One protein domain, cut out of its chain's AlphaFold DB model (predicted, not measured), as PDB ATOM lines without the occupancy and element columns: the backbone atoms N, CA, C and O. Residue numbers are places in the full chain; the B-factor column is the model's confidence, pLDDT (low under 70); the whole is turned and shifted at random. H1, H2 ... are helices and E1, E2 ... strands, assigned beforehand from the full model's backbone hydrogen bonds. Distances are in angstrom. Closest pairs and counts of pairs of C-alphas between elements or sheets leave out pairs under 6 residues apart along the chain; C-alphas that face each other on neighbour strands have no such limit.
ATOM      1  N   VAL A 647     229.696 235.673 165.312       88.31
ATOM      2  CA  VAL A 647     229.563 235.896 166.760       88.31
ATOM      3  C   VAL A 647     228.452 236.909 167.011       88.31
ATOM      4  O   VAL A 647     228.521 238.048 166.556       88.31
ATOM      5  N   LEU A 648     227.419 236.499 167.743       88.75
ATOM      6  CA  LEU A 648     226.372 237.393 168.222       88.75
ATOM      7  C   LEU A 648     226.834 238.050 169.527       88.75
ATOM      8  O   LEU A 648     227.017 237.369 170.542       88.75
ATOM      9  N   ARG A 649     226.997 239.374 169.503       88.25
ATOM     10  CA  ARG A 649     227.287 240.204 170.674       88.25
ATOM     11  C   ARG A 649     225.972 240.784 171.207       88.25
ATOM     12  O   ARG A 649     225.277 241.533 170.522       88.25
ATOM     13  N   ILE A 650     225.610 240.388 172.424       89.38
ATOM     14  CA  ILE A 650     224.339 240.688 173.095       89.38
ATOM     15  C   ILE A 650     224.593 241.732 174.182       89.38
ATOM     16  O   ILE A 650     225.197 241.420 175.207       89.38
ATOM     17  N   HIS A 651     224.106 242.953 173.984       87.38
ATOM     18  CA  HIS A 651     224.159 244.042 174.954       87.38
ATOM     19  C   HIS A 651     222.838 244.108 175.733       87.38
ATOM     20  O   HIS A 651     221.802 244.508 175.201       87.38
ATOM     21  N   VAL A 652     222.881 243.744 177.015       89.00
ATOM     22  CA  VAL A 652     221.780 243.928 177.969       89.00
ATOM     23  C   VAL A 652     221.944 245.304 178.606       89.00
ATOM     24  O   VAL A 652     222.797 245.488 179.477       89.00
ATOM     25  N   LEU A 653     221.170 246.288 178.142       85.94
ATOM     26  CA  LEU A 653     221.357 247.694 178.504       85.94
ATOM     27  C   LEU A 653     220.605 248.035 179.796       85.94
ATOM     28  O   LEU A 653     221.199 248.062 180.878       85.94
ATOM     29  N   GLU A 654     219.294 248.231 179.711       89.19
ATOM     30  CA  GLU A 654     218.441 248.596 180.844       89.19
ATOM     31  C   GLU A 654     217.034 248.001 180.734       89.19
ATOM     32  O   GLU A 654     216.639 247.508 179.682       89.19
ATOM     33  N   ALA A 655     216.265 248.040 181.819       88.12
ATOM     34  CA  ALA A 655     214.824 247.799 181.790       88.12
ATOM     35  C   ALA A 655     214.067 248.990 182.384       88.12
ATOM     36  O   ALA A 655     214.651 249.819 183.080       88.12
ATOM     37  N   GLN A 656     212.765 249.065 182.116       87.38
ATOM     38  CA  GLN A 656     211.847 250.080 182.633       87.38
ATOM     39  C   GLN A 656     210.517 249.448 183.064       87.38
ATOM     40  O   GLN A 656     210.117 248.400 182.553       87.38
ATOM     41  N   ASP A 657     209.818 250.109 183.991       83.38
ATOM     42  CA  ASP A 657     208.469 249.750 184.465       83.38
ATOM     43  C   ASP A 657     208.316 248.319 185.038       83.38
ATOM     44  O   ASP A 657     207.220 247.744 185.007       83.38
ATOM     45  N   LEU A 658     209.392 247.730 185.582       84.00
ATOM     46  CA  LEU A 658     209.356 246.383 186.164       84.00
ATOM     47  C   LEU A 658     208.405 246.282 187.372       84.00
ATOM     48  O   LEU A 658     208.138 247.249 188.094       84.00
ATOM     49  N   ILE A 659     207.905 245.071 187.616       80.75
ATOM     50  CA  ILE A 659     206.986 244.785 188.722       80.75
ATOM     51  C   ILE A 659     207.747 244.667 190.035       80.75
ATOM     52  O   ILE A 659     208.529 243.746 190.214       80.75
ATOM     53  N   ALA A 660     207.409 245.521 190.999       74.12
ATOM     54  CA  ALA A 660     207.799 245.321 192.391       74.12
ATOM     55  C   ALA A 660     207.181 244.036 192.965       74.12
ATOM     56  O   ALA A 660     205.952 243.968 193.120       74.12
ATOM     57  N   LYS A 661     208.019 243.057 193.320       69.06
ATOM     58  CA  LYS A 661     207.604 241.846 194.049       69.06
ATOM     59  C   LYS A 661     207.841 241.940 195.558       69.06
ATOM     60  O   LYS A 661     207.051 241.361 196.308       69.06
ATOM     61  N   ASP A 662     208.821 242.728 196.011       58.16
ATOM     62  CA  ASP A 662     209.147 242.874 197.436       58.16
ATOM     63  C   ASP A 662     207.936 243.252 198.301       58.16
ATOM     64  O   ASP A 662     207.198 244.212 198.037       58.16
ATOM     65  N   ARG A 663     207.796 242.554 199.432       52.41
ATOM     66  CA  ARG A 663     206.738 242.773 200.430       52.41
ATOM     67  C   ARG A 663     207.286 243.232 201.777       52.41
ATOM     68  O   ARG A 663     207.121 242.565 202.799       52.41
ATOM     69  N   LYS A 670     204.368 249.509 198.751       55.41
ATOM     70  CA  LYS A 670     204.785 248.856 197.504       55.41
ATOM     71  C   LYS A 670     206.315 248.808 197.517       55.41
ATOM     72  O   LYS A 670     206.935 249.869 197.568       55.41
ATOM     73  N   GLY A 671     206.892 247.606 197.553       62.94
ATOM     74  CA  GLY A 671     208.340 247.415 197.565       62.94
ATOM     75  C   GLY A 671     208.996 247.779 196.233       62.94
ATOM     76  O   GLY A 671     208.425 248.504 195.411       62.94
ATOM     77  N   LYS A 672     210.198 247.253 196.017       71.69
ATOM     78  CA  LYS A 672     210.881 247.287 194.727       71.69
ATOM     79  C   LYS A 672     211.197 245.843 194.302       71.69
ATOM     80  O   LYS A 672     210.364 244.968 194.538       71.69
ATOM     81  N   SER A 673     212.338 245.660 193.649       79.50
ATOM     82  CA  SER A 673     212.918 244.389 193.230       79.50
ATOM     83  C   SER A 673     214.443 244.529 193.159       79.50
ATOM     84  O   SER A 673     214.954 245.641 192.973       79.50
ATOM     85  N   ASP A 674     215.144 243.401 193.241       83.19
ATOM     86  CA  ASP A 674     216.569 243.188 192.967       83.19
ATOM     87  C   ASP A 674     216.733 242.473 191.586       83.19
ATOM     88  O   ASP A 674     217.126 241.302 191.523       83.19
ATOM     89  N   PRO A 675     216.397 243.105 190.436       87.38
ATOM     90  CA  PRO A 675     216.288 242.406 189.154       87.38
ATOM     91  C   PRO A 675     217.626 241.973 188.524       87.38
ATOM     92  O   PRO A 675     218.635 242.692 188.528       87.38
ATOM     93  N   TYR A 676     217.593 240.818 187.859       90.06
ATOM     94  CA  TYR A 676     218.626 240.317 186.951       90.06
ATOM     95  C   TYR A 676     218.010 239.648 185.708       90.06
ATOM     96  O   TYR A 676     216.869 239.188 185.721       90.06
ATOM     97  N   VAL A 677     218.796 239.565 184.635       90.88
ATOM     98  CA  VAL A 677     218.430 238.941 183.358       90.88
ATOM     99  C   VAL A 677     219.141 237.598 183.208       90.88
ATOM    100  O   VAL A 677     220.300 237.435 183.597       90.88
ATOM    101  N   LYS A 678     218.453 236.625 182.617       90.81
ATOM    102  CA  LYS A 678     218.980 235.316 182.246       90.81
ATOM    103  C   LYS A 678     218.712 235.068 180.765       90.81
ATOM    104  O   LYS A 678     217.564 235.018 180.339       90.81
ATOM    105  N   LEU A 679     219.782 234.912 179.997       90.75
ATOM    106  CA  LEU A 679     219.744 234.658 178.557       90.75
ATOM    107  C   LEU A 679     219.939 233.163 178.294       90.75
ATOM    108  O   LEU A 679     220.738 232.526 178.989       90.75
ATOM    109  N   LYS A 680     219.287 232.612 177.269       87.31
ATOM    110  CA  LYS A 680     219.592 231.277 176.728       87.31
ATOM    111  C   LYS A 680     219.635 231.338 175.203       87.31
ATOM    112  O   LYS A 680     218.718 231.866 174.581       87.31
ATOM    113  N   LEU A 681     220.689 230.780 174.613       84.25
ATOM    114  CA  LEU A 681     220.867 230.683 173.163       84.25
ATOM    115  C   LEU A 681     221.851 229.554 172.836       84.25
ATOM    116  O   LEU A 681     222.838 229.384 173.550       84.25
ATOM    117  N   ALA A 682     221.590 228.787 171.771       68.88
ATOM    118  CA  ALA A 682     222.461 227.703 171.293       68.88
ATOM    119  C   ALA A 682     222.936 226.739 172.413       68.88
ATOM    120  O   ALA A 682     224.108 226.378 172.506       68.88
ATOM    121  N   GLY A 683     222.033 226.382 173.338       69.50
ATOM    122  CA  GLY A 683     222.324 225.528 174.502       69.50
ATOM    123  C   GLY A 683     223.158 226.178 175.619       69.50
ATOM    124  O   GLY A 683     223.267 225.611 176.705       69.50
ATOM    125  N   ARG A 684     223.715 227.378 175.405       77.56
ATOM    126  CA  ARG A 684     224.415 228.167 176.428       77.56
ATOM    127  C   ARG A 684     223.412 229.003 177.225       77.56
ATOM    128  O   ARG A 684     222.376 229.414 176.706       77.56
ATOM    129  N   SER A 685     223.731 229.285 178.489       83.50
ATOM    130  CA  SER A 685     222.947 230.212 179.312       83.50
ATOM    131  C   SER A 685     223.840 231.179 180.077       83.50
ATOM    132  O   SER A 685     224.886 230.785 180.594       83.50
ATOM    133  N   PHE A 686     223.412 232.435 180.149       84.88
ATOM    134  CA  PHE A 686     224.139 233.541 180.769       84.88
ATOM    135  C   PHE A 686     223.250 234.209 181.824       84.88
ATOM    136  O   PHE A 686     222.024 234.189 181.704       84.88
ATOM    137  N   ARG A 687     223.849 234.804 182.859       87.19
ATOM    138  CA  ARG A 687     223.145 235.550 183.917       87.19
ATOM    139  C   ARG A 687     223.831 236.903 184.099       87.19
ATOM    140  O   ARG A 687     225.041 236.930 184.310       87.19
ATOM    141  N   SER A 688     223.071 237.993 184.029       87.88
ATOM    142  CA  SER A 688     223.567 239.338 184.338       87.88
ATOM    143  C   SER A 688     223.808 239.515 185.835       87.88
ATOM    144  O   SER A 688     223.359 238.711 186.665       87.88
ATOM    145  N   ARG A 689     224.440 240.626 186.222       84.00
ATOM    146  CA  ARG A 689     224.405 241.062 187.617       84.00
ATOM    147  C   ARG A 689     222.977 241.349 188.079       84.00
ATOM    148  O   ARG A 689     222.084 241.681 187.298       84.00
ATOM    149  N   VAL A 690     222.833 241.298 189.393       86.12
ATOM    150  CA  VAL A 690     221.672 241.767 190.144       86.12
ATOM    151  C   VAL A 690     221.837 243.265 190.375       86.12
ATOM    152  O   VAL A 690     222.829 243.689 190.978       86.12
ATOM    153  N   VAL A 691     220.898 244.068 189.883       83.81
ATOM    154  CA  VAL A 691     220.766 245.478 190.279       83.81
ATOM    155  C   VAL A 691     219.864 245.512 191.502       83.81
ATOM    156  O   VAL A 691     218.884 244.784 191.539       83.81
ATOM    157  N   ARG A 692     220.211 246.305 192.520       80.75
ATOM    158  CA  ARG A 692     219.462 246.324 193.780       80.75
ATOM    159  C   ARG A 692     218.421 247.416 193.845       80.75
ATOM    160  O   ARG A 692     218.738 248.558 193.517       80.75
ATOM    161  N   GLU A 693     217.271 247.083 194.420       78.12
ATOM    162  CA  GLU A 693     216.251 248.046 194.818       78.12
ATOM    163  C   GLU A 693     215.888 249.032 193.677       78.12
ATOM    164  O   GLU A 693     215.815 250.252 193.882       78.12
ATOM    165  N   ASP A 694     215.654 248.517 192.467       78.69
ATOM    166  CA  ASP A 694     215.315 249.328 191.292       78.69
ATOM    167  C   ASP A 694     214.339 248.615 190.343       78.69
ATOM    168  O   ASP A 694     214.467 247.429 190.057       78.69
ATOM    169  N   LEU A 695     213.362 249.370 189.836       80.62
ATOM    170  CA  LEU A 695     212.386 248.919 188.837       80.62
ATOM    171  C   LEU A 695     212.735 249.405 187.420       80.62
ATOM    172  O   LEU A 695     212.044 249.054 186.465       80.62
ATOM    173  N   ASN A 696     213.797 250.209 187.288       82.94
ATOM    174  CA  ASN A 696     214.357 250.659 186.017       82.94
ATOM    175  C   ASN A 696     215.876 250.363 185.966       82.94
ATOM    176  O   ASN A 696     216.696 251.282 185.866       82.94
ATOM    177  N   PRO A 697     216.283 249.091 186.152       85.12
ATOM    178  CA  PRO A 697     217.675 248.712 186.366       85.12
ATOM    179  C   PRO A 697     218.550 248.952 185.134       85.12
ATOM    180  O   PRO A 697     218.129 248.742 183.998       85.12
ATOM    181  N   ARG A 698     219.817 249.308 185.372       84.75
ATOM    182  CA  ARG A 698     220.848 249.469 184.334       84.75
ATOM    183  C   ARG A 698     221.942 248.416 184.494       84.75
ATOM    184  O   ARG A 698     222.686 248.432 185.482       84.75
ATOM    185  N   TRP A 699     222.059 247.523 183.515       83.38
ATOM    186  CA  TRP A 699     223.096 246.494 183.447       83.38
ATOM    187  C   TRP A 699     224.272 246.961 182.582       83.38
ATOM    188  O   TRP A 699     225.393 247.032 183.086       83.38
ATOM    189  N   ASN A 700     224.040 247.372 181.336       82.12
ATOM    190  CA  ASN A 700     225.102 247.635 180.354       82.12
ATOM    191  C   ASN A 700     226.123 246.476 180.305       82.12
ATOM    192  O   ASN A 700     227.332 246.694 180.365       82.12
ATOM    193  N   GLU A 701     225.632 245.235 180.293       83.19
ATOM    194  CA  GLU A 701     226.458 244.022 180.282       83.19
ATOM    195  C   GLU A 701     226.413 243.358 178.907       83.19
ATOM    196  O   GLU A 701     225.376 243.343 178.248       83.19
ATOM    197  N   VAL A 702     227.558 242.833 178.474       86.19
ATOM    198  CA  VAL A 702     227.754 242.295 177.126       86.19
ATOM    199  C   VAL A 702     228.098 240.812 177.210       86.19
ATOM    200  O   VAL A 702     228.957 240.416 178.000       86.19
ATOM    201  N   PHE A 703     227.428 240.003 176.395       87.56
ATOM    202  CA  PHE A 703     227.633 238.559 176.277       87.56
ATOM    203  C   PHE A 703     227.907 238.193 174.819       87.56
ATOM    204  O   PHE A 703     227.366 238.820 173.914       87.56
ATOM    205  N   GLU A 704     228.731 237.176 174.581       88.00
ATOM    206  CA  GLU A 704     229.146 236.779 173.232       88.00
ATOM    207  C   GLU A 704     228.866 235.295 173.001       88.00
ATOM    208  O   GLU A 704     229.195 234.438 173.829       88.00
ATOM    209  N   VAL A 705     228.222 234.994 171.873       87.62
ATOM    210  CA  VAL A 705     227.770 233.647 171.511       87.62
ATOM    211  C   VAL A 705     228.176 233.363 170.071       87.62
ATOM    212  O   VAL A 705     227.797 234.103 169.169       87.62
ATOM    213  N   ILE A 706     228.929 232.286 169.846       86.00
ATOM    214  CA  ILE A 706     229.164 231.769 168.490       86.00
ATOM    215  C   ILE A 706     227.827 231.221 167.976       86.00
ATOM    216  O   ILE A 706     227.198 230.407 168.657       86.00
ATOM    217  N   VAL A 707     227.391 231.686 166.807       80.88
ATOM    218  CA  VAL A 707     226.153 231.272 166.145       80.88
ATOM    219  C   VAL A 707     226.457 230.727 164.749       80.88
ATOM    220  O   VAL A 707     226.934 231.436 163.861       80.88
ATOM    221  N   THR A 708     226.146 229.446 164.556       67.06
ATOM    222  CA  THR A 708     225.989 228.831 163.235       67.06
ATOM    223  C   THR A 708     224.674 229.298 162.604       67.06
ATOM    224  O   THR A 708     223.707 229.613 163.304       67.06
ATOM    225  N   SER A 709     224.619 229.364 161.273       55.66
ATOM    226  CA  SER A 709     223.495 229.916 160.499       55.66
ATOM    227  C   SER A 709     222.283 228.975 160.423       55.66
ATOM    228  O   SER A 709     221.884 228.533 159.350       55.66
ATOM    229  N   ILE A 710     221.676 228.674 161.574       51.22
ATOM    230  CA  ILE A 710     220.519 227.777 161.688       51.22
ATOM    231  C   ILE A 710     219.208 228.591 161.631       51.22
ATOM    232  O   ILE A 710     218.938 229.382 162.545       51.22
ATOM    233  N   PRO A 711     218.358 228.410 160.599       51.47
ATOM    234  CA  PRO A 711     217.108 229.151 160.468       51.47
ATOM    235  C   PRO A 711     216.094 228.719 161.537       51.47
ATOM    236  O   PRO A 711     215.642 227.577 161.553       51.47
ATOM    237  N   GLY A 712     215.694 229.657 162.400       56.78
ATOM    238  CA  GLY A 712     214.708 229.425 163.463       56.78
ATOM    239  C   GLY A 712     215.255 229.446 164.894       56.78
ATOM    240  O   GLY A 712     214.496 229.164 165.817       56.78
ATOM    241  N   GLN A 713     216.530 229.796 165.117       69.00
ATOM    242  CA  GLN A 713     217.006 230.068 166.479       69.00
ATOM    243  C   GLN A 713     216.377 231.342 167.070       69.00
ATOM    244  O   GLN A 713     216.309 232.395 166.428       69.00
ATOM    245  N   GLU A 714     215.985 231.244 168.338       82.94
ATOM    246  CA  GLU A 714     215.505 232.353 169.161       82.94
ATOM    247  C   GLU A 714     216.453 232.574 170.343       82.94
ATOM    248  O   GLU A 714     216.954 231.622 170.946       82.94
ATOM    249  N   LEU A 715     216.671 233.839 170.698       86.62
ATOM    250  CA  LEU A 715     217.253 234.227 171.976       86.62
ATOM    251  C   LEU A 715     216.125 234.275 173.017       86.62
ATOM    252  O   LEU A 715     215.260 235.150 172.949       86.62
ATOM    253  N   ASP A 716     216.141 233.343 173.969       88.81
ATOM    254  CA  ASP A 716     215.252 233.351 175.136       88.81
ATOM    255  C   ASP A 716     215.809 234.304 176.199       88.81
ATOM    256  O   ASP A 716     216.950 234.139 176.650       88.81
ATOM    257  N   ILE A 717     214.991 235.250 176.662       92.38
ATOM    258  CA  ILE A 717     215.331 236.157 177.761       92.38
ATOM    259  C   ILE A 717     214.311 236.018 178.895       92.38
ATOM    260  O   ILE A 717     213.115 236.214 178.704       92.38
ATOM    261  N   GLU A 718     214.787 235.720 180.102       92.25
ATOM    262  CA  GLU A 718     213.990 235.655 181.332       92.25
ATOM    263  C   GLU A 718     214.493 236.716 182.324       92.25
ATOM    264  O   GLU A 718     215.691 236.781 182.603       92.25
ATOM    265  N   VAL A 719     213.600 237.528 182.890       90.94
ATOM    266  CA  VAL A 719     213.914 238.511 183.938       90.94
ATOM    267  C   VAL A 719     213.365 238.009 185.274       90.94
ATOM    268  O   VAL A 719     212.236 237.522 185.366       90.94
ATOM    269  N   PHE A 720     214.173 238.125 186.319       88.69
ATOM    270  CA  PHE A 720     213.881 237.607 187.653       88.69
ATOM    271  C   PHE A 720     214.298 238.607 188.727       88.69
ATOM    272  O   PHE A 720     215.291 239.317 188.576       88.69
ATOM    273  N   ASP A 721     213.553 238.614 189.821       85.81
ATOM    274  CA  ASP A 721     213.912 239.215 191.096       85.81
ATOM    275  C   ASP A 721     214.906 238.304 191.831       85.81
ATOM    276  O   ASP A 721     214.956 237.101 191.552       85.81
ATOM    277  N   LYS A 722     215.702 238.832 192.765       82.69
ATOM    278  CA  LYS A 722     216.618 238.007 193.566       82.69
ATOM    279  C   LYS A 722     216.277 238.021 195.051       82.69
ATOM    280  O   LYS A 722     216.778 238.836 195.826       82.69
ATOM    281  N   ASP A 723     215.553 236.985 195.441       76.94
ATOM    282  CA  ASP A 723     215.187 236.678 196.815       76.94
ATOM    283  C   ASP A 723     216.275 235.912 197.593       76.94
ATOM    284  O   ASP A 723     217.322 235.511 197.075       76.94
ATOM    285  N   LEU A 724     216.007 235.695 198.885       59.44
ATOM    286  CA  LEU A 724     216.821 234.843 199.760       59.44
ATOM    287  C   LEU A 724     216.510 233.344 199.611       59.44
ATOM    288  O   LEU A 724     217.413 232.532 199.809       59.44
ATOM    289  N   ASP A 725     215.268 232.987 199.257       61.62
ATOM    290  CA  ASP A 725     214.805 231.591 199.160       61.62
ATOM    291  C   ASP A 725     214.636 231.113 197.705       61.62
ATOM    292  O   ASP A 725     215.115 230.036 197.341       61.62
ATOM    293  N   LYS A 726     213.932 231.888 196.865       68.75
ATOM    294  CA  LYS A 726     213.656 231.547 195.460       68.75
ATOM    295  C   LYS A 726     213.370 232.799 194.624       68.75
ATOM    296  O   LYS A 726     212.284 233.353 194.746       68.75
ATOM    297  N   ASP A 727     214.308 233.136 193.740       82.44
ATOM    298  CA  ASP A 727     214.235 234.194 192.718       82.44
ATOM    299  C   ASP A 727     212.842 234.251 192.029       82.44
ATOM    300  O   ASP A 727     212.441 233.309 191.330       82.44
ATOM    301  N   ASP A 728     212.082 235.330 192.263       80.75
ATOM    302  CA  ASP A 728     210.701 235.492 191.784       80.75
ATOM    303  C   ASP A 728     210.642 236.009 190.327       80.75
ATOM    304  O   ASP A 728     211.490 236.768 189.872       80.75
ATOM    305  N   PHE A 729     209.650 235.595 189.534       87.12
ATOM    306  CA  PHE A 729     209.637 235.889 188.087       87.12
ATOM    307  C   PHE A 729     209.128 237.310 187.778       87.12
ATOM    308  O   PHE A 729     208.087 237.718 188.307       87.12
ATOM    309  N   LEU A 730     209.839 238.041 186.907       82.31
ATOM    310  CA  LEU A 730     209.555 239.432 186.509       82.31
ATOM    311  C   LEU A 730     209.200 239.605 185.020       82.31
ATOM    312  O   LEU A 730     208.960 240.733 184.593       82.31
ATOM    313  N   GLY A 731     209.125 238.518 184.248       86.38
ATOM    314  CA  GLY A 731     208.698 238.517 182.844       86.38
ATOM    315  C   GLY A 731     209.722 237.884 181.902       86.38
ATOM    316  O   GLY A 731     210.861 237.618 182.286       86.38
ATOM    317  N   ARG A 732     209.322 237.618 180.658       91.88
ATOM    318  CA  ARG A 732     210.208 237.072 179.610       91.88
ATOM    319  C   ARG A 732     210.008 237.776 178.277       91.88
ATOM    320  O   ARG A 732     208.966 238.373 178.057       91.88
ATOM    321  N   CYS A 733     210.969 237.670 177.376       89.69
ATOM    322  CA  CYS A 733     210.771 237.988 175.966       89.69
ATOM    323  C   CYS A 733     211.622 237.057 175.094       89.69
ATOM    324  O   CYS A 733     212.552 236.399 175.570       89.69
ATOM    325  N   LYS A 734     211.272 236.978 173.811       89.50
ATOM    326  CA  LYS A 734     211.971 236.195 172.788       89.50
ATOM    327  C   LYS A 734     212.393 237.119 171.657       89.50
ATOM    328  O   LYS A 734     211.623 237.992 171.269       89.50
ATOM    329  N   VAL A 735     213.581 236.900 171.098       85.81
ATOM    330  CA  VAL A 735     214.018 237.582 169.869       85.81
ATOM    331  C   VAL A 735     214.388 236.546 168.818       85.81
ATOM    332  O   VAL A 735     215.295 235.740 169.031       85.81
ATOM    333  N   SER A 736     213.707 236.569 167.669       81.81
ATOM    334  CA  SER A 736     214.093 235.740 166.524       81.81
ATOM    335  C   SER A 736     215.386 236.280 165.924       81.81
ATOM    336  O   SER A 736     215.436 237.427 165.473       81.81
ATOM    337  N   LEU A 737     216.432 235.452 165.870       78.19
ATOM    338  CA  LEU A 737     217.718 235.891 165.327       78.19
ATOM    339  C   LEU A 737     217.660 236.182 163.823       78.19
ATOM    340  O   LEU A 737     218.504 236.915 163.323       78.19
ATOM    341  N   THR A 738     216.636 235.691 163.118       72.19
ATOM    342  CA  THR A 738     216.394 235.936 161.687       72.19
ATOM    343  C   THR A 738     216.497 237.417 161.303       72.19
ATOM    344  O   THR A 738     217.053 237.733 160.255       72.19
ATOM    345  N   ALA A 739     216.006 238.330 162.151       66.19
ATOM    346  CA  ALA A 739     216.130 239.767 161.915       66.19
ATOM    347  C   ALA A 739     217.602 240.211 161.979       66.19
ATOM    348  O   ALA A 739     218.137 240.687 160.983       66.19
ATOM    349  N   VAL A 740     218.275 239.961 163.107       70.69
ATOM    350  CA  VAL A 740     219.666 240.381 163.377       70.69
ATOM    351  C   VAL A 740     220.677 239.741 162.419       70.69
ATOM    352  O   VAL A 740     221.669 240.362 162.047       70.69
ATOM    353  N   LEU A 741     220.443 238.498 161.987       68.44
ATOM    354  CA  LEU A 741     221.287 237.831 160.994       68.44
ATOM    355  C   LEU A 741     221.224 238.559 159.638       68.44
ATOM    356  O   LEU A 741     222.267 238.760 159.009       68.44
ATOM    357  N   ASN A 742     220.032 239.022 159.239       67.50
ATOM    358  CA  ASN A 742     219.799 239.739 157.985       67.50
ATOM    359  C   ASN A 742     220.240 241.213 158.039       67.50
ATOM    360  O   ASN A 742     220.880 241.685 157.105       67.50
ATOM    361  N   THR A 743     219.915 241.942 159.112       66.81
ATOM    362  CA  THR A 743     220.249 243.374 159.266       66.81
ATOM    363  C   THR A 743     221.667 243.617 159.776       66.81
ATOM    364  O   THR A 743     222.162 244.735 159.686       66.81
ATOM    365  N   GLY A 744     222.309 242.609 160.375       68.19
ATOM    366  CA  GLY A 744     223.569 242.741 161.114       68.19
ATOM    367  C   GLY A 744     223.417 243.367 162.509       68.19
ATOM    368  O   GLY A 744     224.262 243.137 163.375       68.19
ATOM    369  N   PHE A 745     222.336 244.116 162.745       79.50
ATOM    370  CA  PHE A 745     222.145 244.953 163.925       79.50
ATOM    371  C   PHE A 745     220.669 245.082 164.337       79.50
ATOM    372  O   PHE A 745     219.780 245.122 163.484       79.50
ATOM    373  N   LEU A 746     220.409 245.174 165.643       81.00
ATOM    374  CA  LEU A 746     219.103 245.478 166.241       81.00
ATOM    375  C   LEU A 746     219.317 246.222 167.568       81.00
ATOM    376  O   LEU A 746     220.204 245.852 168.332       81.00
ATOM    377  N   ASP A 747     218.509 247.243 167.862       84.50
ATOM    378  CA  ASP A 747     218.584 248.042 169.096       84.50
ATOM    379  C   ASP A 747     217.160 248.489 169.482       84.50
ATOM    380  O   ASP A 747     216.634 249.460 168.939       84.50
ATOM    381  N   GLU A 748     216.477 247.704 170.327       83.75
ATOM    382  CA  GLU A 748     215.022 247.815 170.527       83.75
ATOM    383  C   GLU A 748     214.556 247.643 171.982       83.75
ATOM    384  O   GLU A 748     215.183 246.986 172.821       83.75
ATOM    385  N   TRP A 749     213.387 248.227 172.260       87.88
ATOM    386  CA  TRP A 749     212.662 248.134 173.528       87.88
ATOM    387  C   TRP A 749     211.585 247.047 173.476       87.88
ATOM    388  O   TRP A 749     210.472 247.273 173.001       87.88
ATOM    389  N   LEU A 750     211.905 245.880 174.024       88.31
ATOM    390  CA  LEU A 750     211.041 244.703 174.047       88.31
ATOM    391  C   LEU A 750     210.102 244.745 175.259       88.31
ATOM    392  O   LEU A 750     210.549 244.917 176.393       88.31
ATOM    393  N   THR A 751     208.800 244.554 175.057       89.00
ATOM    394  CA  THR A 751     207.844 244.335 176.157       89.00
ATOM    395  C   THR A 751     208.035 242.959 176.786       89.00
ATOM    396  O   THR A 751     208.219 241.978 176.071       89.00
ATOM    397  N   LEU A 752     207.961 242.881 178.117       88.75
ATOM    398  CA  LEU A 752     208.008 241.609 178.834       88.75
ATOM    399  C   LEU A 752     206.622 240.945 178.863       88.75
ATOM    400  O   LEU A 752     205.625 241.555 179.242       88.75
ATOM    401  N   GLU A 753     206.588 239.677 178.473       86.31
ATOM    402  CA  GLU A 753     205.422 238.800 178.440       86.31
ATOM    403  C   GLU A 753     205.170 238.118 179.795       86.31
ATOM    404  O   GLU A 753     206.050 238.046 180.660       86.31
ATOM    405  N   ASP A 754     203.944 237.611 179.967       83.88
ATOM    406  CA  ASP A 754     203.391 237.025 181.202       83.88
ATOM    407  C   ASP A 754     203.353 237.967 182.424       83.88
ATOM    408  O   ASP A 754     203.025 237.543 183.536       83.88
ATOM    409  N   VAL A 755     203.617 239.265 182.228       83.31
ATOM    410  CA  VAL A 755     203.582 240.294 183.275       83.31
ATOM    411  C   VAL A 755     202.788 241.541 182.853       83.31
ATOM    412  O   VAL A 755     202.880 241.971 181.708       83.31
ATOM    413  N   PRO A 756     202.006 242.171 183.758       77.88
ATOM    414  CA  PRO A 756     201.231 243.377 183.438       77.88
ATOM    415  C   PRO A 756     202.047 244.670 183.242       77.88
ATOM    416  O   PRO A 756     201.468 245.674 182.832       77.88
ATOM    417  N   SER A 757     203.348 244.695 183.556       81.00
ATOM    418  CA  SER A 757     204.248 245.799 183.195       81.00
ATOM    419  C   SER A 757     205.706 245.339 183.145       81.00
ATOM    420  O   SER A 757     206.104 244.442 183.886       81.00
ATOM    421  N   GLY A 758     206.497 245.981 182.286       84.62
ATOM    422  CA  GLY A 758     207.929 245.731 182.142       84.62
ATOM    423  C   GLY A 758     208.378 245.824 180.686       84.62
ATOM    424  O   GLY A 758     207.729 245.286 179.788       84.62
ATOM    425  N   ARG A 759     209.491 246.515 180.443       89.56
ATOM    426  CA  ARG A 759     210.163 246.594 179.138       89.56
ATOM    427  C   ARG A 759     211.669 246.445 179.319       89.56
ATOM    428  O   ARG A 759     212.204 246.919 180.317       89.56
ATOM    429  N   LEU A 760     212.340 245.815 178.363       90.88
ATOM    430  CA  LEU A 760     213.773 245.530 178.365       90.88
ATOM    431  C   LEU A 760     214.417 246.077 177.086       90.88
ATOM    432  O   LEU A 760     213.941 245.807 175.987       90.88
ATOM    433  N   HIS A 761     215.509 246.820 177.233       90.19
ATOM    434  CA  HIS A 761     216.295 247.382 176.140       90.19
ATOM    435  C   HIS A 761     217.467 246.457 175.812       90.19
ATOM    436  O   HIS A 761     218.372 246.276 176.635       90.19
ATOM    437  N   LEU A 762     217.441 245.864 174.617       89.19
ATOM    438  CA  LEU A 762     218.508 245.001 174.107       89.19
ATOM    439  C   LEU A 762     219.075 245.557 172.801       89.19
ATOM    440  O   LEU A 762     218.323 245.891 171.887       89.19
ATOM    441  N   ARG A 763     220.408 245.552 172.698       86.88
ATOM    442  CA  ARG A 763     221.146 245.739 171.442       86.88
ATOM    443  C   ARG A 763     221.822 244.423 171.055       86.88
ATOM    444  O   ARG A 763     222.502 243.812 171.877       86.88
ATOM    445  N   LEU A 764     221.635 243.981 169.818       88.25
ATOM    446  CA  LEU A 764     222.169 242.738 169.263       88.25
ATOM    447  C   LEU A 764     222.991 243.067 168.013       88.25
ATOM    448  O   LEU A 764     222.497 243.731 167.106       88.25
ATOM    449  N   GLU A 765     224.235 242.598 167.957       86.62
ATOM    450  CA  GLU A 765     225.176 242.906 166.873       86.62
ATOM    451  C   GLU A 765     225.827 241.617 166.348       86.62
ATOM    452  O   GLU A 765     226.331 240.805 167.131       86.62
ATOM    453  N   ARG A 766     225.799 241.403 165.027       87.06
ATOM    454  CA  ARG A 766     226.427 240.252 164.362       87.06
ATOM    455  C   ARG A 766     227.836 240.609 163.901       87.06
ATOM    456  O   ARG A 766     228.022 241.296 162.902       87.06
ATOM    457  N   LEU A 767     228.828 240.062 164.591       87.19
ATOM    458  CA  LEU A 767     230.234 240.177 164.233       87.19
ATOM    459  C   LEU A 767     230.610 239.034 163.284       87.19
ATOM    460  O   LEU A 767     230.576 237.859 163.657       87.19
ATOM    461  N   THR A 768     230.954 239.379 162.048       84.56
ATOM    462  CA  THR A 768     231.460 238.439 161.039       84.56
ATOM    463  C   THR A 768     232.990 238.378 161.093       84.56
ATOM    464  O   THR A 768     233.608 239.445 161.034       84.56
TER     465      THR A 768
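This is residues 647 to 663 and 670 to 768 of the 1101 residues of the protein "Extended synaptotagmin 1" of Ursus americanus (UniProt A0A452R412). Two four-stranded sheets stand face to face as a sandwich, with the short helix H1 at one end and the loops beside the cut at the other. The printed part has 116 residues, with one named helix and eight named strands in the order E1 E2 E3 E4 E5 E6 H1 E7 E8; the class is mostly strand. The sheets run E4 E1 E8 E7 and E3 E2 E5 E6, both antiparallel. The whole is compact, with a radius of gyration of the C-alphas of 14.2 A, and spans 46 by 24 by 23 A.

E1, residues 647 to 656, has two antiparallel neighbours: E4, residues 698 to 707, with N 650 and O 703 2.8 A apart, and E8, residues 759 to 767, with N 649 and O 765 2.8 A apart. In the other sheet, E2, residues 676 to 681, and E5, residues 714 to 720, are antiparallel, with N 678 and O 718 2.8 A apart. These pairs are within hydrogen-bond range, as is every O i to N i+4 pair of H1, residues 737 to 743. H1 is on the sheet of E1, over E8, at a height over the sheet of 7.9 A.

E1 begins at C-alpha 647 (229.563, 235.896, 166.760) and is 27.7 A long. E3, residues 684 to 687, E6, residues 729 to 736, and E7, residues 745 to 751, form hairpins with E2, E5 and E8. E8 ends at C-alpha 767 (230.234, 240.177, 164.233).

Residues 664 to 669 are not printed; C-alphas 663 and 670 are 7.0 A apart. Of the links printed whole, none is long. The printed part's mean pLDDT is 81.0; residues 708 to 713 are among 21 under 70.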